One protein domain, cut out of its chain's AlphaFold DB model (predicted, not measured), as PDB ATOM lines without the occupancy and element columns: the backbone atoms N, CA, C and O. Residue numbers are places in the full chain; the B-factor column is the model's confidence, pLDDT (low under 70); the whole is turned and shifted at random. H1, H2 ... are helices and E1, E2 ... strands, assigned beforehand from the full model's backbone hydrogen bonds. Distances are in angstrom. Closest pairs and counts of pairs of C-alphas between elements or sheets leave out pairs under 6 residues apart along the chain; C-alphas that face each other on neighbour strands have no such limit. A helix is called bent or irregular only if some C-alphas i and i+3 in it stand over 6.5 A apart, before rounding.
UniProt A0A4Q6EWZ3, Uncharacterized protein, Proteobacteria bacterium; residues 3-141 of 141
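This is residues 3 to 141 of the 141 residues of an uncharacterized protein of Proteobacteria bacterium (UniProt A0A4Q6EWZ3). Two short parallel strands, E1 and E2, lie in the core, with H3 packed on one side of them and H4 and H5 on the other, and a helical hairpin of H6 and H7 makes one end of the longest axis. H1 packs on H4, H2 lies near H7, and two long stretches with no named element, residues 11 to 22 and 78 to 92, thread between these parts. The printed part has 139 residues, with seven named helices and two named strands in the order H1, H2, E1, H3, E2, H4, H5, H6, H7, and its class is mostly helix. It is compact, with a radius of gyration of the C-alphas of 15.0 A, and rounded, spanning 43 by 35 by 28 A.

H1 is residues 3 to 10, beginning at C-alpha 3 (42.425, -24.222, -1.162), and H2 is residues 23 to 28. E1, residues 40 to 45, is 16.3 A long and begins at C-alpha 40 (24.829, -31.971, 5.151). H3, residues 48 to 60, is 18.4 A long. E2 is residues 64 to 67, 10.1 A long. H4, residues 71 to 77, is irregular: C-alphas 72 and 75 are 7.2 A apart. H5 is residues 93 to 98. H6, residues 105 to 120, is 22.1 A long, and H7, residues 129 to 140, is 16.5 A long and ends at C-alpha 140 (23.993, -30.299, -12.088).

E1 and E2 are parallel neighbours at 33 degrees, with N 41 and O 64 at 2.8 A and N 66 and O 41 at 2.9 A, within hydrogen-bond range. E1, H3 and E2 form a strand-helix-strand unit, two parallel neighbour strands with a helix between, and its crossover is right-handed. The closest C-alphas of H3 and E2, Ala 55 and Ala 65, are 5.1 A apart; those of E1 and H4, Ala 44 and Leu 71, are also 5.1 A apart. Residues 15 to 16 pair antiparallel with residues 44 to 45 of E1. H4 touches H1 at a steep tilt of 51 degrees, opposite ways, the closest C-alphas being Ser 3 and Leu 71 at 6.1 A. H4 and H5 only just touch, with 3 pairs of C-alphas within 8 A, the closest being Arg 76 and Leu 97 at 5.6 A. H6 and H7 are a helical hairpin and touch at a shallow tilt of 33 degrees, only just short of steep, with Leu 108 and Leu 139 the closest C-alphas at 6.5 A. H2 and H7 are close but not clearly touching, the C-alphas of Asp 24 and Ser 129 being 5.8 A apart. Every O i to N i+4 pair is within hydrogen-bond range in H1, H2, H3, H5, H6 and H7; H4 has 0 of 3, beside 3 of 4 O i to N i+3 pairs.

The two C-alphas farthest apart, Glu 48 and Gly 121, are 44.3 A apart. The printed part has no cut and ends at residue 141, the chain's last. The links H1 to H2, H2 to E1 and H4 to H5 are long. The mean pLDDT of the printed part is 95.3, and no printed residue is under 70.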
ATOM      1  N   SER A   3      42.088 -23.853  -2.546       87.69
ATOM      2  CA  SER A   3      42.425 -24.222  -1.162       87.69
ATOM      3  C   SER A   3      43.919 -24.438  -0.933       87.69
ATOM      4  O   SER A   3      44.449 -23.988   0.076       87.69
ATOM      5  N   LEU A   4      44.606 -25.101  -1.867       88.81
ATOM      6  CA  LEU A   4      46.051 -25.322  -1.760       88.81
ATOM      7  C   LEU A   4      46.816 -23.999  -1.864       88.81
ATOM      8  O   LEU A   4      47.759 -23.778  -1.114       88.81
ATOM      9  N   TRP A   5      46.359 -23.098  -2.739       90.50
ATOM     10  CA  TRP A   5      46.931 -21.758  -2.861       90.50
ATOM     11  C   TRP A   5      46.734 -20.938  -1.577       90.50
ATOM     12  O   TRP A   5      47.680 -20.319  -1.105       90.50
ATOM     13  N   VAL A   6      45.545 -20.973  -0.960       91.06
ATOM     14  CA  VAL A   6      45.299 -20.293   0.326       91.06
ATOM     15  C   VAL A   6      46.199 -20.858   1.426       91.06
ATOM     16  O   VAL A   6      46.807 -20.086   2.164       91.06
ATOM     17  N   ALA A   7      46.324 -22.186   1.520       91.44
ATOM     18  CA  ALA A   7      47.192 -22.825   2.510       91.44
ATOM     19  C   ALA A   7      48.660 -22.393   2.343       91.44
ATOM     20  O   ALA A   7      49.320 -22.058   3.326       91.44
ATOM     21  N   GLU A   8      49.146 -22.326   1.099       92.88
ATOM     22  CA  GLU A   8      50.483 -21.819   0.766       92.88
ATOM     23  C   GLU A   8      50.657 -20.359   1.206       92.88
ATOM     24  O   GLU A   8      51.643 -20.030   1.861       92.88
ATOM     25  N   LYS A   9      49.689 -19.479   0.902       95.75
ATOM     26  CA  LYS A   9      49.774 -18.053   1.268       95.75
ATOM     27  C   LYS A   9      49.710 -17.801   2.765       95.75
ATOM     28  O   LYS A   9      50.357 -16.871   3.239       95.75
ATOM     29  N   LEU A  10      48.955 -18.604   3.503       94.62
ATOM     30  CA  LEU A  10      48.856 -18.475   4.955       94.62
ATOM     31  C   LEU A  10      50.028 -19.138   5.694       94.62
ATOM     32  O   LEU A  10      50.244 -18.834   6.867       94.62
ATOM     33  N   GLY A  11      50.757 -20.056   5.048       95.19
ATOM     34  CA  GLY A  11      51.852 -20.800   5.673       95.19
ATOM     35  C   GLY A  11      51.404 -21.668   6.855       95.19
ATOM     36  O   GLY A  11      52.188 -21.920   7.768       95.19
ATOM     37  N   ARG A  12      50.131 -22.089   6.882       94.88
ATOM     38  CA  ARG A  12      49.553 -22.915   7.954       94.88
ATOM     39  C   ARG A  12      48.484 -23.877   7.435       94.88
ATOM     40  O   ARG A  12      47.899 -23.614   6.383       94.88
ATOM     41  N   PRO A  13      48.206 -24.969   8.170       94.25
ATOM     42  CA  PRO A  13      47.108 -25.868   7.844       94.25
ATOM     43  C   PRO A  13      45.760 -25.144   7.835       94.25
ATOM     44  O   PRO A  13      45.548 -24.197   8.595       94.25
ATOM     45  N   ILE A  14      44.861 -25.602   6.965       96.75
ATOM     46  CA  ILE A  14      43.495 -25.094   6.851       96.75
ATOM     47  C   ILE A  14      42.519 -26.251   6.618       96.75
ATOM     48  O   ILE A  14      42.880 -27.288   6.054       96.75
ATOM     49  N   ALA A  15      41.255 -26.003   6.948       97.94
ATOM     50  CA  ALA A  15      40.111 -26.744   6.438       97.94
ATOM     51  C   ALA A  15      39.266 -25.834   5.530       97.94
ATOM     52  O   ALA A  15      39.241 -24.614   5.712       97.94
ATOM     53  N   LYS A  16      38.565 -26.409   4.549       98.19
ATOM     54  CA  LYS A  16      37.566 -25.707   3.723       98.19
ATOM     55  C   LYS A  16      36.184 -26.288   3.988       98.19
ATOM     56  O   LYS A  16      35.947 -27.452   3.678       98.19
ATOM     57  N   ALA A  17      35.280 -25.452   4.483       98.06
ATOM     58  CA  ALA A  17      33.895 -25.779   4.814       98.06
ATOM     59  C   ALA A  17      32.969 -24.583   4.511       98.06
ATOM     60  O   ALA A  17      33.455 -23.522   4.110       98.06
ATOM     61  N   TRP A  18      31.649 -24.771   4.647       97.88
ATOM     62  CA  TRP A  18      30.564 -23.792   4.396       97.88
ATOM     63  C   TRP A  18      30.494 -23.169   2.999       97.88
ATOM     64  O   TRP A  18      29.565 -22.430   2.695       97.88
ATOM     65  N   ASN A  19      31.420 -23.484   2.097       96.19
ATOM     66  CA  ASN A  19      31.383 -22.929   0.752       96.19
ATOM     67  C   ASN A  19      30.258 -23.529  -0.110       96.19
ATOM     68  O   ASN A  19      30.009 -23.007  -1.186       96.19
ATOM     69  N   SER A  20      29.651 -24.645   0.308       95.44
ATOM     70  CA  SER A  20      28.627 -25.382  -0.439       95.44
ATOM     71  C   SER A  20      27.201 -25.129   0.065       95.44
ATOM     72  O   SER A  20      26.309 -25.900  -0.277       95.44
ATOM     73  N   ILE A  21      26.971 -24.080   0.858       97.06
ATOM     74  CA  ILE A  21      25.642 -23.671   1.334       97.06
ATOM     75  C   ILE A  21      25.390 -22.195   1.018       97.06
ATOM     76  O   ILE A  21      26.293 -21.364   1.099       97.06
ATOM     77  N   GLY A  22      24.153 -21.868   0.635       94.25
ATOM     78  CA  GLY A  22      23.733 -20.483   0.425       94.25
ATOM     79  C   GLY A  22      23.606 -19.725   1.749       94.25
ATOM     80  O   GLY A  22      23.253 -20.309   2.769       94.25
ATOM     81  N   SER A  23      23.842 -18.410   1.746       92.50
ATOM     82  CA  SER A  23      23.815 -17.588   2.969       92.50
ATOM     83  C   SER A  23      22.470 -17.618   3.701       92.50
ATOM     84  O   SER A  23      22.437 -17.606   4.927       92.50
ATOM     85  N   ASP A  24      21.361 -17.671   2.961       92.88
ATOM     86  CA  ASP A  24      20.015 -17.726   3.538       92.88
ATOM     87  C   ASP A  24      19.714 -19.104   4.154       92.88
ATOM     88  O   ASP A  24      19.238 -19.170   5.287       92.88
ATOM     89  N   SER A  25      20.100 -20.197   3.475       95.38
ATOM     90  CA  SER A  25      20.030 -21.557   4.029       95.38
ATOM     91  C   SER A  25      20.881 -21.690   5.293       95.38
ATOM     92  O   SER A  25      20.409 -22.203   6.305       95.38
ATOM     93  N   LEU A  26      22.108 -21.158   5.275       96.06
ATOM     94  CA  LEU A  26      23.001 -21.148   6.433       96.06
ATOM     95  C   LEU A  26      22.380 -20.405   7.624       96.06
ATOM     96  O   LEU A  26      22.471 -20.870   8.755       96.06
ATOM     97  N   ALA A  27      21.735 -19.265   7.375       95.25
ATOM     98  CA  ALA A  27      21.149 -18.442   8.429       95.25
ATOM     99  C   ALA A  27      19.863 -19.030   9.033       95.25
ATOM    100  O   ALA A  27      19.536 -18.707  10.175       95.25
ATOM    101  N   LYS A  28      19.106 -19.834   8.273       95.62
ATOM    102  CA  LYS A  28      17.721 -20.195   8.631       95.62
ATOM    103  C   LYS A  28      17.453 -21.687   8.790       95.62
ATOM    104  O   LYS A  28      16.477 -22.033   9.447       95.62
ATOM    105  N   LEU A  29      18.250 -22.558   8.172       96.56
ATOM    106  CA  LEU A  29      17.922 -23.985   8.030       96.56
ATOM    107  C   LEU A  29      18.764 -24.912   8.917       96.56
ATOM    108  O   LEU A  29      18.671 -26.132   8.784       96.56
ATOM    109  N   GLY A  30      19.562 -24.356   9.830       97.62
ATOM    110  CA  GLY A  30      20.239 -25.143  10.859       97.62
ATOM    111  C   GLY A  30      19.227 -25.856  11.764       97.62
ATOM    112  O   GLY A  30      18.236 -25.264  12.195       97.62
ATOM    113  N   THR A  31      19.468 -27.133  12.060       98.56
ATOM    114  CA  THR A  31      18.599 -27.965  12.909       98.56
ATOM    115  C   THR A  31      19.409 -28.806  13.903       98.56
ATOM    116  O   THR A  31      20.600 -29.047  13.674       98.56
ATOM    117  N   PRO A  32      18.800 -29.259  15.020       98.06
ATOM    118  CA  PRO A  32      19.480 -30.118  15.987       98.06
ATOM    119  C   PRO A  32      19.955 -31.453  15.380       98.06
ATOM    120  O   PRO A  32      19.310 -31.965  14.454       98.06
ATOM    121  N   PRO A  33      21.019 -32.064  15.932       96.81
ATOM    122  CA  PRO A  33      21.477 -33.392  15.528       96.81
ATOM    123  C   PRO A  33      20.366 -34.448  15.579       96.81
ATOM    124  O   PRO A  33      19.530 -34.450  16.483       96.81
ATOM    125  N   GLY A  34      20.355 -35.353  14.596       93.88
ATOM    126  CA  GLY A  34      19.340 -36.408  14.469       93.88
ATOM    127  C   GLY A  34      18.020 -35.966  13.821       93.88
ATOM    128  O   GLY A  34      17.124 -36.793  13.644       93.88
ATOM    129  N   THR A  35      17.885 -34.694  13.432       98.06
ATOM    130  CA  THR A  35      16.734 -34.228  12.645       98.06
ATOM    131  C   THR A  35      16.702 -34.937  11.289       98.06
ATOM    132  O   THR A  35      17.680 -34.935  10.545       98.06
ATOM    133  N   LYS A  36      15.563 -35.543  10.937       96.88
ATOM    134  CA  LYS A  36      15.402 -36.221   9.644       96.88
ATOM    135  C   LYS A  36      15.565 -35.223   8.495       96.88
ATOM    136  O   LYS A  36      14.851 -34.224   8.451       96.88
ATOM    137  N   GLY A  37      16.433 -35.544   7.536       96.25
ATOM    138  CA  GLY A  37      16.685 -34.685   6.376       96.25
ATOM    139  C   GLY A  37      17.489 -33.427   6.707       96.25
ATOM    140  O   GLY A  37      17.410 -32.451   5.962       96.25
ATOM    141  N   ARG A  38      18.234 -33.431   7.820       98.25
ATOM    142  CA  ARG A  38      19.190 -32.374   8.157       98.25
ATOM    143  C   ARG A  38      20.174 -32.182   7.005       98.25
ATOM    144  O   ARG A  38      20.662 -33.140   6.411       98.25
ATOM    145  N   ILE A  39      20.412 -30.922   6.652       98.50
ATOM    146  CA  ILE A  39      21.300 -30.566   5.546       98.50
ATOM    147  C   ILE A  39      22.730 -30.958   5.922       98.50
ATOM    148  O   ILE A  39      23.193 -30.643   7.020       98.50
ATOM    149  N   ALA A  40      23.434 -31.598   4.991       98.50
ATOM    150  CA  ALA A  40      24.829 -31.971   5.151       98.50
ATOM    151  C   ALA A  40      25.761 -31.001   4.415       98.50
ATOM    152  O   ALA A  40      25.517 -30.621   3.267       98.50
ATOM    153  N   LEU A  41      26.869 -30.633   5.060       98.62
ATOM    154  CA  LEU A  41      27.935 -29.813   4.494       98.62
ATOM    155  C   LEU A  41      29.199 -30.645   4.316       98.62
ATOM    156  O   LEU A  41      29.730 -31.234   5.261       98.62
ATOM    157  N   SER A  42      29.716 -30.649   3.091       98.44
ATOM    158  CA  SER A  42      31.011 -31.242   2.795       98.44
ATOM    159  C   SER A  42      32.145 -30.337   3.269       98.44
ATOM    160  O   SER A  42      32.096 -29.116   3.089       98.44
ATOM    161  N   PHE A  43      33.199 -30.936   3.813       98.69
ATOM    162  CA  PHE A  43      34.431 -30.227   4.129       98.69
ATOM    163  C   PHE A  43      35.671 -31.010   3.712       98.69
ATOM    164  O   PHE A  43      35.658 -32.237   3.639       98.69
ATOM    165  N   ALA A  44      36.764 -30.290   3.471       98.56
ATOM    166  CA  ALA A  44      38.056 -30.866   3.118       98.56
ATOM    167  C   ALA A  44      39.147 -30.374   4.071       98.56
ATOM    168  O   ALA A  44      39.206 -29.182   4.381       98.56
ATOM    169  N   ALA A  45      40.017 -31.279   4.515       98.06
ATOM    170  CA  ALA A  45      41.105 -30.979   5.446       98.06
ATOM    171  C   ALA A  45      42.201 -32.055   5.395       98.06
ATOM    172  O   ALA A  45      41.921 -33.248   5.252       98.06
ATOM    173  N   ASN A  46      43.462 -31.645   5.549       97.44
ATOM    174  CA  ASN A  46      44.598 -32.566   5.445       97.44
ATOM    175  C   ASN A  46      44.931 -33.257   6.776       97.44
ATOM    176  O   ASN A  46      45.209 -34.456   6.763       97.44
ATOM    177  N   ARG A  47      44.874 -32.542   7.907       97.56
ATOM    178  CA  ARG A  47      45.213 -33.066   9.243       97.56
ATOM    179  C   ARG A  47      43.978 -33.594   9.962       97.56
ATOM    180  O   ARG A  47      42.894 -33.057   9.784       97.56
ATOM    181  N   GLU A  48      44.166 -34.602  10.801       97.75
ATOM    182  CA  GLU A  48      43.099 -35.184  11.622       97.75
ATOM    183  C   GLU A  48      42.472 -34.162  12.579       97.75
ATOM    184  O   GLU A  48      41.260 -33.981  12.549       97.75
ATOM    185  N   GLU A  49      43.290 -33.390  13.302       97.94
ATOM    186  CA  GLU A  49      42.815 -32.318  14.193       97.94
ATOM    187  C   GLU A  49      41.903 -31.310  13.464       97.94
ATOM    188  O   GLU A  49      40.816 -30.979  13.938       97.94
ATOM    189  N   ASP A  50      42.303 -30.864  12.266       98.06
ATOM    190  CA  ASP A  50      41.511 -29.923  11.467       98.06
ATOM    191  C   ASP A  50      40.172 -30.557  11.038       98.06
ATOM    192  O   ASP A  50      39.159 -29.857  10.940       98.06
ATOM    193  N   ARG A  51      40.144 -31.877  10.792       98.12
ATOM    194  CA  ARG A  51      38.918 -32.605  10.436       98.12
ATOM    195  C   ARG A  51      37.952 -32.670  11.611       98.12
ATOM    196  O   ARG A  51      36.780 -32.350  11.430       98.12
ATOM    197  N   GLU A  52      38.436 -33.047  12.789       98.50
ATOM    198  CA  GLU A  52      37.619 -33.165  14.000       98.50
ATOM    199  C   GLU A  52      37.017 -31.820  14.411       98.50
ATOM    200  O   GLU A  52      35.814 -31.721  14.664       98.50
ATOM    201  N   ILE A  53      37.838 -30.764  14.422       98.62
ATOM    202  CA  ILE A  53      37.383 -29.410  14.756       98.62
ATOM    203  C   ILE A  53      36.338 -28.936  13.745       98.62
ATOM    204  O   ILE A  53      35.293 -28.427  14.142       98.62
ATOM    205  N   THR A  54      36.588 -29.122  12.447       98.69
ATOM    206  CA  THR A  54      35.653 -28.683  11.401       98.69
ATOM    207  C   THR A  54      34.330 -29.437  11.478       98.69
ATOM    208  O   THR A  54      33.276 -28.812  11.387       98.69
ATOM    209  N   ALA A  55      34.368 -30.755  11.692       98.69
ATOM    210  CA  ALA A  55      33.163 -31.562  11.826       98.69
ATOM    211  C   ALA A  55      32.301 -31.103  13.009       98.69
ATOM    212  O   ALA A  55      31.095 -30.921  12.851       98.69
ATOM    213  N   ARG A  56      32.930 -30.836  14.161       98.69
ATOM    214  CA  ARG A  56      32.236 -30.308  15.341       98.69
ATOM    215  C   ARG A  56      31.617 -28.936  15.077       98.69
ATOM    216  O   ARG A  56      30.456 -28.732  15.400       98.69
ATOM    217  N   LEU A  57      32.357 -28.013  14.462       98.69
ATOM    218  CA  LEU A  57      31.835 -26.677  14.159       98.69
ATOM    219  C   LEU A  57      30.645 -26.727  13.189       98.69
ATOM    220  O   LEU A  57      29.689 -25.978  13.359       98.69
ATOM    221  N   ILE A  58      30.680 -27.604  12.182       98.75
ATOM    222  CA  ILE A  58      29.547 -27.795  11.266       98.75
ATOM    223  C   ILE A  58      28.316 -28.296  12.038       98.75
ATOM    224  O   ILE A  58      27.238 -27.711  11.893       98.75
ATOM    225  N   ASP A  59      28.493 -29.295  12.907       98.50
ATOM    226  CA  ASP A  59      27.420 -29.824  13.755       98.50
ATOM    227  C   ASP A  59      26.826 -28.758  14.687       98.50
ATOM    228  O   ASP A  59      25.608 -28.569  14.715       98.50
ATOM    229  N   GLU A  60      27.680 -27.989  15.363       98.12
ATOM    230  CA  GLU A  60      27.287 -26.878  16.239       98.12
ATOM    231  C   GLU A  60      26.539 -25.770  15.479       98.12
ATOM    232  O   GLU A  60      25.658 -25.120  16.041       98.12
ATOM    233  N   THR A  61      26.832 -25.579  14.188       97.44
ATOM    234  CA  THR A  61      26.085 -24.646  13.324       97.44
ATOM    235  C   THR A  61      24.760 -25.207  12.798       97.44
ATOM    236  O   THR A  61      24.046 -24.505  12.087       97.44
ATOM    237  N   GLY A  62      24.387 -26.436  13.168       98.44
ATOM    238  CA  GLY A  62      23.082 -27.020  12.854       98.44
ATOM    239  C   GLY A  62      23.048 -27.898  11.600       98.44
ATOM    240  O   GLY A  62      21.959 -28.168  11.092       98.44
ATOM    241  N   PHE A  63      24.197 -28.373  11.117       98.75
ATOM    242  CA  PHE A  63      24.306 -29.152   9.879       98.75
ATOM    243  C   PHE A  63      25.059 -30.466  10.091       98.75
ATOM    244  O   PHE A  63      25.913 -30.558  10.965       98.75
ATOM    245  N   ASP A  64      24.792 -31.480   9.273       98.69
ATOM    246  CA  ASP A  64      25.590 -32.706   9.304       98.69
ATOM    247  C   ASP A  64      26.941 -32.484   8.614       98.69
ATOM    248  O   ASP A  64      27.022 -31.914   7.525       98.69
ATOM    249  N   ALA A  65      28.026 -32.944   9.230       98.44
ATOM    250  CA  ALA A  65      29.364 -32.813   8.665       98.44
ATOM    251  C   ALA A  65      29.734 -34.029   7.810       98.44
ATOM    252  O   ALA A  65      29.683 -35.166   8.277       98.44
ATOM    253  N   TYR A  66      30.192 -33.794   6.579       98.56
ATOM    254  CA  TYR A  66      30.711 -34.847   5.707       98.56
ATOM    255  C   TYR A  66      32.156 -34.571   5.288       98.56
ATOM    256  O   TYR A  66      32.444 -33.603   4.583       98.56
ATOM    257  N   PHE A  67      33.080 -35.445   5.689       98.56
ATOM    258  CA  PHE A  67      34.474 -35.345   5.265       98.56
ATOM    259  C   PHE A  67      34.622 -35.786   3.803       98.56
ATOM    260  O   PHE A  67      34.508 -36.965   3.478       98.56
ATOM    261  N   ALA A  68      34.914 -34.832   2.922       97.94
ATOM    262  CA  ALA A  68      35.030 -35.026   1.479       97.94
ATOM    263  C   ALA A  68      36.469 -35.298   1.000       97.94
ATOM    264  O   ALA A  68      36.716 -35.314  -0.206       97.94
ATOM    265  N   GLY A  69      37.412 -35.513   1.924       97.88
ATOM    266  CA  GLY A  69      38.801 -35.844   1.613       97.88
ATOM    267  C   GLY A  69      39.802 -34.699   1.838       97.88
ATOM    268  O   GLY A  69      39.501 -33.705   2.509       97.88
ATOM    269  N   PRO A  70      41.037 -34.847   1.329       97.56
ATOM    270  CA  PRO A  70      42.088 -33.841   1.469       97.56
ATOM    271  C   PRO A  70      41.764 -32.551   0.699       97.56
ATOM    272  O   PRO A  70      40.896 -32.509  -0.175       97.56
ATOM    273  N   LEU A  71      42.501 -31.473   0.981       97.56
ATOM    274  CA  LEU A  71      42.297 -30.169   0.336       97.56
ATOM    275  C   LEU A  71      42.413 -30.224  -1.192       97.56
ATOM    276  O   LEU A  71      41.816 -29.382  -1.847       97.56
ATOM    277  N   GLU A  72      43.145 -31.188  -1.756       96.94
ATOM    278  CA  GLU A  72      43.263 -31.434  -3.203       96.94
ATOM    279  C   GLU A  72      41.981 -31.971  -3.866       96.94
ATOM    280  O   GLU A  72      41.819 -31.860  -5.084       96.94
ATOM    281  N   ASP A  73      41.033 -32.466  -3.070       96.69
ATOM    282  CA  ASP A  73      39.711 -32.901  -3.516       96.69
ATOM    283  C   ASP A  73      38.621 -31.840  -3.299       96.69
ATOM    284  O   ASP A  73      37.508 -31.982  -3.810       96.69
ATOM    285  N   SER A  74      38.943 -30.709  -2.655       97.00
ATOM    286  CA  SER A  74      37.974 -29.645  -2.336       97.00
ATOM    287  C   SER A  74      37.326 -28.971  -3.558       97.00
ATOM    288  O   SER A  74      36.355 -28.226  -3.425       97.00
ATOM    289  N   TRP A  75      37.809 -29.243  -4.772       96.94
ATOM    290  CA  TRP A  75      37.164 -28.791  -6.006       96.94
ATOM    291  C   TRP A  75      35.771 -29.404  -6.210       96.94
ATOM    292  O   TRP A  75      34.949 -28.787  -6.883       96.94
ATOM    293  N   ARG A  76      35.482 -30.584  -5.642       97.56
ATOM    294  CA  ARG A  76      34.191 -31.278  -5.821       97.56
ATOM    295  C   ARG A  76      33.020 -30.548  -5.163       97.56
ATOM    296  O   ARG A  76      31.881 -30.725  -5.578       97.56
ATOM    297  N   GLN A  77      33.312 -29.699  -4.180       96.56
ATOM    298  CA  GLN A  77      32.333 -28.870  -3.475       96.56
ATOM    299  C   GLN A  77      32.287 -27.420  -3.991       96.56
ATOM    300  O   GLN A  77      31.730 -26.562  -3.319       96.56
ATOM    301  N   GLN A  78      32.893 -27.110  -5.145       95.94
ATOM    302  CA  GLN A  78      32.911 -25.761  -5.739       95.94
ATOM    303  C   GLN A  78      31.700 -25.493  -6.655       95.94
ATOM    304  O   GLN A  78      31.097 -26.456  -7.141       95.94
ATOM    305  N   PRO A  79      31.394 -24.211  -6.959       97.00
ATOM    306  CA  PRO A  79      30.323 -23.827  -7.875       97.00
ATOM    307  C   PRO A  79      30.294 -24.625  -9.182       97.00
ATOM    308  O   PRO A  79      31.336 -24.903  -9.778       97.00
ATOM    309  N   GLY A  80      29.085 -24.960  -9.636       97.31
ATOM    310  CA  GLY A  80      28.858 -25.747 -10.850       97.31
ATOM    311  C   GLY A  80      29.009 -27.263 -10.676       97.31
ATOM    312  O   GLY A  80      28.817 -27.990 -11.650       97.31
ATOM    313  N   ASN A  81      29.325 -27.753  -9.470       98.06
ATOM    314  CA  ASN A  81      29.267 -29.178  -9.129       98.06
ATOM    315  C   ASN A  81      27.996 -29.527  -8.336       98.06
ATOM    316  O   ASN A  81      27.451 -28.652  -7.660       98.06
ATOM    317  N   PRO A  82      27.561 -30.802  -8.336       98.06
ATOM    318  CA  PRO A  82      26.275 -31.195  -7.751       98.06
ATOM    319  C   PRO A  82      26.139 -30.997  -6.238       98.06
ATOM    320  O   PRO A  82      25.032 -30.856  -5.732       98.06
ATOM    321  N   ALA A  83      27.246 -30.988  -5.493       97.56
ATOM    322  CA  ALA A  83      27.219 -30.768  -4.046       97.56
ATOM    323  C   ALA A  83      27.087 -29.282  -3.651       97.56
ATOM    324  O   ALA A  83      26.865 -28.974  -2.484       97.56
ATOM    325  N   TYR A  84      27.254 -28.347  -4.591       97.56
ATOM    326  CA  TYR A  84      27.298 -26.918  -4.292       97.56
ATOM    327  C   TYR A  84      25.892 -26.323  -4.137       97.56
ATOM    328  O   TYR A  84      25.074 -26.419  -5.053       97.56
ATOM    329  N   CYS A  85      25.628 -25.685  -2.992       96.56
ATOM    330  CA  CYS A  85      24.419 -24.912  -2.678       96.56
ATOM    331  C   CYS A  85      23.121 -25.633  -3.069       96.56
ATOM    332  O   CYS A  85      22.260 -25.065  -3.743       96.56
ATOM    333  N   SER A  86      23.040 -26.912  -2.700       96.31
ATOM    334  CA  SER A  86      21.966 -27.825  -3.105       96.31
ATOM    335  C   SER A  86      21.264 -28.508  -1.927       96.31
ATOM    336  O   SER A  86      20.407 -29.351  -2.172       96.31
ATOM    337  N   ASP A  87      21.594 -28.157  -0.681       97.44
ATOM    338  CA  ASP A  87      20.880 -28.532   0.552       97.44
ATOM    339  C   ASP A  87      20.486 -30.021   0.623       97.44
ATOM    340  O   ASP A  87      19.342 -30.380   0.904       97.44
ATOM    341  N   TYR A  88      21.422 -30.901   0.262       98.00
ATOM    342  CA  TYR A  88      21.222 -32.347   0.319       98.00
ATOM    343  C   TYR A  88      21.435 -32.870   1.741       98.00
ATOM    344  O   TYR A  88      22.320 -32.366   2.439       98.00
ATOM    345  N   PRO A  89      20.682 -33.896   2.164       98.25
ATOM    346  CA  PRO A  89      20.975 -34.590   3.402       98.25
ATOM    347  C   PRO A  89      22.178 -35.529   3.218       98.25
ATOM    348  O   PRO A  89      22.654 -35.761   2.094       98.25
ATOM    349  N   ILE A  90      22.702 -36.056   4.325       97.88
ATOM    350  CA  ILE A  90      23.960 -36.815   4.320       97.88
ATOM    351  C   ILE A  90      23.892 -38.102   3.490       97.88
ATOM    352  O   ILE A  90      24.913 -38.557   2.982       97.88
ATOM    353  N   GLU A  91      22.705 -38.668   3.291       98.00
ATOM    354  CA  GLU A  91      22.495 -39.879   2.495       98.00
ATOM    355  C   GLU A  91      22.713 -39.634   0.995       98.00
ATOM    356  O   GLU A  91      23.102 -40.545   0.264       98.00
ATOM    357  N   GLU A  92      22.487 -38.404   0.526       98.31
ATOM    358  CA  GLU A  92      22.622 -38.041  -0.888       98.31
ATOM    359  C   GLU A  92      23.971 -37.384  -1.200       98.31
ATOM    360  O   GLU A  92      24.524 -37.581  -2.288       98.31
ATOM    361  N   LEU A  93      24.525 -36.619  -0.254       98.12
ATOM    362  CA  LEU A  93      25.727 -35.805  -0.457       98.12
ATOM    363  C   LEU A  93      26.946 -36.578  -1.025       98.12
ATOM    364  O   LEU A  93      27.576 -36.055  -1.953       98.12
ATOM    365  N   PRO A  94      27.278 -37.812  -0.584       98.31
ATOM    366  CA  PRO A  94      28.404 -38.576  -1.130       98.31
ATOM    367  C   PRO A  94      28.294 -38.814  -2.639       98.31
ATOM    368  O   PRO A  94      29.264 -38.633  -3.379       98.31
ATOM    369  N   ALA A  95      27.099 -39.164  -3.121       98.38
ATOM    370  CA  ALA A  95      26.858 -39.395  -4.542       98.38
ATOM    371  C   ALA A  95      27.010 -38.098  -5.353       98.38
ATOM    372  O   ALA A  95      27.542 -38.110  -6.464       98.38
ATOM    373  N   LYS A  96      26.606 -36.958  -4.781       98.44
ATOM    374  CA  LYS A  96      26.726 -35.635  -5.413       98.44
ATOM    375  C   LYS A  96      28.176 -35.173  -5.520       98.44
ATOM    376  O   LYS A  96      28.564 -34.625  -6.550       98.44
ATOM    377  N   LEU A  97      28.997 -35.453  -4.509       98.25
ATOM    378  CA  LEU A  97      30.443 -35.218  -4.564       98.25
ATOM    379  C   LEU A  97      31.131 -36.127  -5.590       98.25
ATOM    380  O   LEU A  97      32.028 -35.678  -6.303       98.25
ATOM    381  N   ALA A  98      30.714 -37.391  -5.691       98.19
ATOM    382  CA  ALA A  98      31.250 -38.332  -6.674       98.19
ATOM    383  C   ALA A  98      30.913 -37.936  -8.122       98.19
ATOM    384  O   ALA A  98      31.726 -38.147  -9.020       98.19
ATOM    385  N   ALA A  99      29.753 -37.313  -8.345       98.12
ATOM    386  CA  ALA A  99      29.306 -36.835  -9.653       98.12
ATOM    387  C   ALA A  99      29.958 -35.507 -10.107       98.12
ATOM    388  O   ALA A  99      29.650 -35.006 -11.192       98.12
ATOM    389  N   ALA A 100      30.859 -34.919  -9.310       97.94
ATOM    390  CA  ALA A 100      31.572 -33.695  -9.666       97.94
ATOM    391  C   ALA A 100      32.373 -33.844 -10.974       97.94
ATOM    392  O   ALA A 100      33.032 -34.856 -11.222       97.94
ATOM    393  N   ASN A 101      32.363 -32.805 -11.813       97.69
ATOM    394  CA  ASN A 101      32.949 -32.861 -13.151       97.69
ATOM    395  C   ASN A 101      33.759 -31.598 -13.462       97.69
ATOM    396  O   ASN A 101      33.202 -30.535 -13.737       97.69
ATOM    397  N   ARG A 102      35.090 -31.736 -13.503       95.38
ATOM    398  CA  ARG A 102      36.022 -30.620 -13.754       95.38
ATOM    399  C   ARG A 102      35.822 -29.925 -15.098       95.38
ATOM    400  O   ARG A 102      36.119 -28.741 -15.205       95.38
ATOM    401  N   VAL A 103      35.347 -30.647 -16.111       96.75
ATOM    402  CA  VAL A 103      35.155 -30.109 -17.463       96.75
ATOM    403  C   VAL A 103      33.866 -29.292 -17.536       96.75
ATOM    404  O   VAL A 103      33.845 -28.217 -18.129       96.75
ATOM    405  N   ARG A 104      32.784 -29.777 -16.914       97.06
ATOM    406  CA  ARG A 104      31.466 -29.120 -16.961       97.06
ATOM    407  C   ARG A 104      31.310 -28.000 -15.933       97.06
ATOM    408  O   ARG A 104      30.640 -27.015 -16.239       97.06
ATOM    409  N   ALA A 105      31.918 -28.130 -14.753       97.00
ATOM    410  CA  ALA A 105      31.670 -27.232 -13.625       97.00
ATOM    411  C   ALA A 105      31.876 -25.737 -13.942       97.00
ATOM    412  O   ALA A 105      30.982 -24.961 -13.607       97.00
ATOM    413  N   PRO A 106      32.946 -25.295 -14.643       97.38
ATOM    414  CA  PRO A 106      33.116 -23.875 -14.959       97.38
ATOM    415  C   PRO A 106      31.965 -23.312 -15.801       97.38
ATOM    416  O   PRO A 106      31.405 -22.271 -15.472       97.38
ATOM    417  N   ARG A 107      31.540 -24.049 -16.836       97.62
ATOM    418  CA  ARG A 107      30.423 -23.642 -17.700       97.62
ATOM    419  C   ARG A 107      29.103 -23.579 -16.932       97.62
ATOM    420  O   ARG A 107      28.317 -22.666 -17.155       97.62
ATOM    421  N   LEU A 108      28.845 -24.552 -16.056       97.88
ATOM    422  CA  LEU A 108      27.614 -24.594 -15.263       97.88
ATOM    423  C   LEU A 108      27.580 -23.497 -14.195       97.88
ATOM    424  O   LEU A 108      26.527 -22.902 -13.986       97.88
ATOM    425  N   ARG A 109      28.724 -23.182 -13.577       96.81
ATOM    426  CA  ARG A 109      28.869 -22.016 -12.694       96.81
ATOM    427  C   ARG A 109      28.495 -20.734 -13.431       96.81
ATOM    428  O   ARG A 109      27.696 -19.963 -12.913       96.81
ATOM    429  N   ASP A 110      29.072 -20.512 -14.611       97.06
ATOM    430  CA  ASP A 110      28.865 -19.269 -15.364       97.06
ATOM    431  C   ASP A 110      27.407 -19.134 -15.815       97.06
ATOM    432  O   ASP A 110      26.798 -18.081 -15.636       97.06
ATOM    433  N   LEU A 111      26.808 -20.227 -16.298       97.06
ATOM    434  CA  LEU A 111      25.387 -20.265 -16.641       97.06
ATOM    435  C   LEU A 111      24.491 -19.983 -15.425       97.06
ATOM    436  O   LEU A 111      23.559 -19.190 -15.523       97.06
ATOM    437  N   GLY A 112      24.784 -20.598 -14.277       95.12
ATOM    438  CA  GLY A 112      24.063 -20.338 -13.033       95.12
ATOM    439  C   GLY A 112      24.148 -18.869 -12.631       95.12
ATOM    440  O   GLY A 112      23.118 -18.251 -12.379       95.12
ATOM    441  N   ALA A 113      25.348 -18.283 -12.646       93.00
ATOM    442  CA  ALA A 113      25.562 -16.873 -12.323       93.00
ATOM    443  C   ALA A 113      24.774 -15.927 -13.248       93.00
ATOM    444  O   ALA A 113      24.193 -14.957 -12.766       93.00
ATOM    445  N   MET A 114      24.695 -16.229 -14.549       93.62
ATOM    446  CA  MET A 114      23.877 -15.457 -15.495       93.62
ATOM    447  C   MET A 114      22.382 -15.530 -15.160       93.62
ATOM    448  O   MET A 114      21.709 -14.505 -15.152       93.62
ATOM    449  N   ILE A 115      21.867 -16.722 -14.844       94.19
ATOM    450  CA  ILE A 115      20.458 -16.906 -14.462       94.19
ATOM    451  C   ILE A 115      20.156 -16.186 -13.141       94.19
ATOM    452  O   ILE A 115      19.109 -15.556 -13.009       94.19
ATOM    453  N   PHE A 116      21.074 -16.248 -12.173       90.31
ATOM    454  CA  PHE A 116      20.966 -15.516 -10.910       90.31
ATOM    455  C   PHE A 116      20.884 -14.004 -11.135       90.31
ATOM    456  O   PHE A 116      19.985 -13.367 -10.588       90.31
ATOM    457  N   ALA A 117      21.774 -13.447 -11.961       89.75
ATOM    458  CA  ALA A 117      21.794 -12.019 -12.272       89.75
ATOM    459  C   ALA A 117      20.498 -11.562 -12.963       89.75
ATOM    460  O   ALA A 117      19.903 -10.567 -12.552       89.75
ATOM    461  N   GLU A 118      20.023 -12.323 -13.951       91.69
ATOM    462  CA  GLU A 118      18.763 -12.032 -14.645       91.69
ATOM    463  C   GLU A 118      17.565 -12.086 -13.685       91.69
ATOM    464  O   GLU A 118      16.701 -11.213 -13.697       91.69
ATOM    465  N   ARG A 119      17.523 -13.090 -12.796       89.50
ATOM    466  CA  ARG A 119      16.427 -13.270 -11.832       89.50
ATOM    467  C   ARG A 119      16.381 -12.178 -10.764       89.50
ATOM    468  O   ARG A 119      15.281 -11.832 -10.320       89.50
ATOM    469  N   ALA A 120      17.545 -11.723 -10.307       87.06
ATOM    470  CA  ALA A 120      17.672 -10.681  -9.295       87.06
ATOM    471  C   ALA A 120      17.303  -9.299  -9.848       87.06
ATOM    472  O   ALA A 120      16.734  -8.489  -9.124       87.06
ATOM    473  N   GLY A 121      17.610  -9.034 -11.123       85.75
ATOM    474  CA  GLY A 121      17.392  -7.730 -11.757       85.75
ATOM    475  C   GLY A 121      18.359  -6.636 -11.284       85.75
ATOM    476  O   GLY A 121      18.304  -5.514 -11.785       85.75
ATOM    477  N   ASP A 122      19.257  -6.948 -10.343       81.19
ATOM    478  CA  ASP A 122      20.294  -6.060  -9.827       81.19
ATOM    479  C   ASP A 122      21.509  -6.866  -9.300       81.19
ATOM    480  O   ASP A 122      21.385  -8.056  -9.010       81.19
ATOM    481  N   PRO A 123      22.704  -6.253  -9.175       73.38
ATOM    482  CA  PRO A 123      23.930  -6.967  -8.808       73.38
ATOM    483  C   PRO A 123      24.120  -7.190  -7.295       73.38
ATOM    484  O   PRO A 123      25.158  -7.715  -6.890       73.38
ATOM    485  N   LYS A 124      23.198  -6.733  -6.444       76.00
ATOM    486  CA  LYS A 124      23.309  -6.752  -4.973       76.00
ATOM    487  C   LYS A 124      22.344  -7.731  -4.314       76.00
ATOM    488  O   LYS A 124      22.576  -8.114  -3.167       76.00
ATOM    489  N   THR A 125      21.282  -8.117  -5.007       77.69
ATOM    490  CA  THR A 125      20.258  -9.012  -4.475       77.69
ATOM    491  C   THR A 125      20.537 -10.452  -4.889       77.69
ATOM    492  O   THR A 125      20.679 -10.762  -6.067       77.69
ATOM    493  N   ASN A 126      20.570 -11.359  -3.913       73.75
ATOM    494  CA  ASN A 126      20.460 -12.783  -4.200       73.75
ATOM    495  C   ASN A 126      18.974 -13.163  -4.253       73.75
ATOM    496  O   ASN A 126      18.215 -12.739  -3.376       73.75
ATOM    497  N   PRO A 127      18.546 -13.978  -5.229       77.38
ATOM    498  CA  PRO A 127      17.249 -14.640  -5.188       77.38
ATOM    499  C   PRO A 127      17.075 -15.471  -3.913       77.38
ATOM    500  O   PRO A 127      18.047 -15.796  -3.224       77.38
ATOM    501  N   ASP A 128      15.831 -15.839  -3.618       84.31
ATOM    502  CA  ASP A 128      15.510 -16.688  -2.476       84.31
ATOM    503  C   ASP A 128      16.270 -18.032  -2.511       84.31
ATOM    504  O   ASP A 128      16.640 -18.550  -3.574       84.31
ATOM    505  N   SER A 129      16.533 -18.592  -1.324       86.06
ATOM    506  CA  SER A 129      17.277 -19.850  -1.158       86.06
ATOM    507  C   SER A 129      16.633 -21.007  -1.913       86.06
ATOM    508  O   SER A 129      17.341 -21.807  -2.524       86.06
ATOM    509  N   GLU A 130      15.301 -21.072  -1.936       92.44
ATOM    510  CA  GLU A 130      14.559 -22.122  -2.629       92.44
ATOM    511  C   GLU A 130      14.833 -22.105  -4.139       92.44
ATOM    512  O   GLU A 130      15.133 -23.152  -4.726       92.44
ATOM    513  N   PHE A 131      14.795 -20.931  -4.773       93.62
ATOM    514  CA  PHE A 131      15.178 -20.762  -6.169       93.62
ATOM    515  C   PHE A 131      16.624 -21.196  -6.401       93.62
ATOM    516  O   PHE A 131      16.889 -21.977  -7.319       93.62
ATOM    517  N   GLY A 132      17.553 -20.727  -5.566       94.00
ATOM    518  CA  GLY A 132      18.972 -21.029  -5.729       94.00
ATOM    519  C   GLY A 132      19.277 -22.523  -5.633       94.00
ATOM    520  O   GLY A 132      19.971 -23.070  -6.493       94.00
ATOM    521  N   VAL A 133      18.696 -23.206  -4.645       96.19
ATOM    522  CA  VAL A 133      18.823 -24.659  -4.467       96.19
ATOM    523  C   VAL A 133      18.241 -25.405  -5.664       96.19
ATOM    524  O   VAL A 133      18.904 -26.281  -6.225       96.19
ATOM    525  N   LYS A 134      17.027 -25.054  -6.106       96.56
ATOM    526  CA  LYS A 134      16.391 -25.696  -7.269       96.56
ATOM    527  C   LYS A 134      17.213 -25.508  -8.540       96.56
ATOM    528  O   LYS A 134      17.382 -26.467  -9.292       96.56
ATOM    529  N   LEU A 135      17.746 -24.309  -8.763       96.06
ATOM    530  CA  LEU A 135      18.581 -24.012  -9.922       96.06
ATOM    531  C   LEU A 135      19.873 -24.836  -9.908       96.06
ATOM    532  O   LEU A 135      20.194 -25.466 -10.915       96.06
ATOM    533  N   ASN A 136      20.591 -24.876  -8.782       96.56
ATOM    534  CA  ASN A 136      21.823 -25.662  -8.682       96.56
ATOM    535  C   ASN A 136      21.556 -27.146  -8.938       96.56
ATOM    536  O   ASN A 136      22.253 -27.755  -9.754       96.56
ATOM    537  N   ARG A 137      20.499 -27.708  -8.336       97.19
ATOM    538  CA  ARG A 137      20.084 -29.097  -8.574       97.19
ATOM    539  C   ARG A 137      19.738 -29.357 -10.042       97.19
ATOM    540  O   ARG A 137      20.135 -30.386 -10.571       97.19
ATOM    541  N   LEU A 138      19.044 -28.432 -10.707       97.12
ATOM    542  CA  LEU A 138      18.665 -28.560 -12.119       97.12
ATOM    543  C   LEU A 138      19.872 -28.513 -13.064       97.12
ATOM    544  O   LEU A 138      19.944 -29.273 -14.023       97.12
ATOM    545  N   LEU A 139      20.820 -27.608 -12.822       96.12
ATOM    546  CA  LEU A 139      21.989 -27.445 -13.695       96.12
ATOM    547  C   LEU A 139      22.972 -28.616 -13.595       96.12
ATOM    548  O   LEU A 139      23.741 -28.858 -14.529       96.12
ATOM    549  N   THR A 140      22.974 -29.307 -12.457       94.94
ATOM    550  CA  THR A 140      23.993 -30.299 -12.088       94.94
ATOM    551  C   THR A 140      23.453 -31.723 -11.943       94.94
ATOM    552  O   THR A 140      24.221 -32.616 -11.582       94.94
ATOM    553  N   SER A 141      22.166 -31.937 -12.241       83.25
ATOM    554  CA  SER A 141      21.534 -33.260 -12.314       83.25
ATOM    555  C   SER A 141      22.132 -34.155 -13.393       83.25
ATOM    556  O   SER A 141      22.515 -33.618 -14.465       83.25
TER     557      SER A 141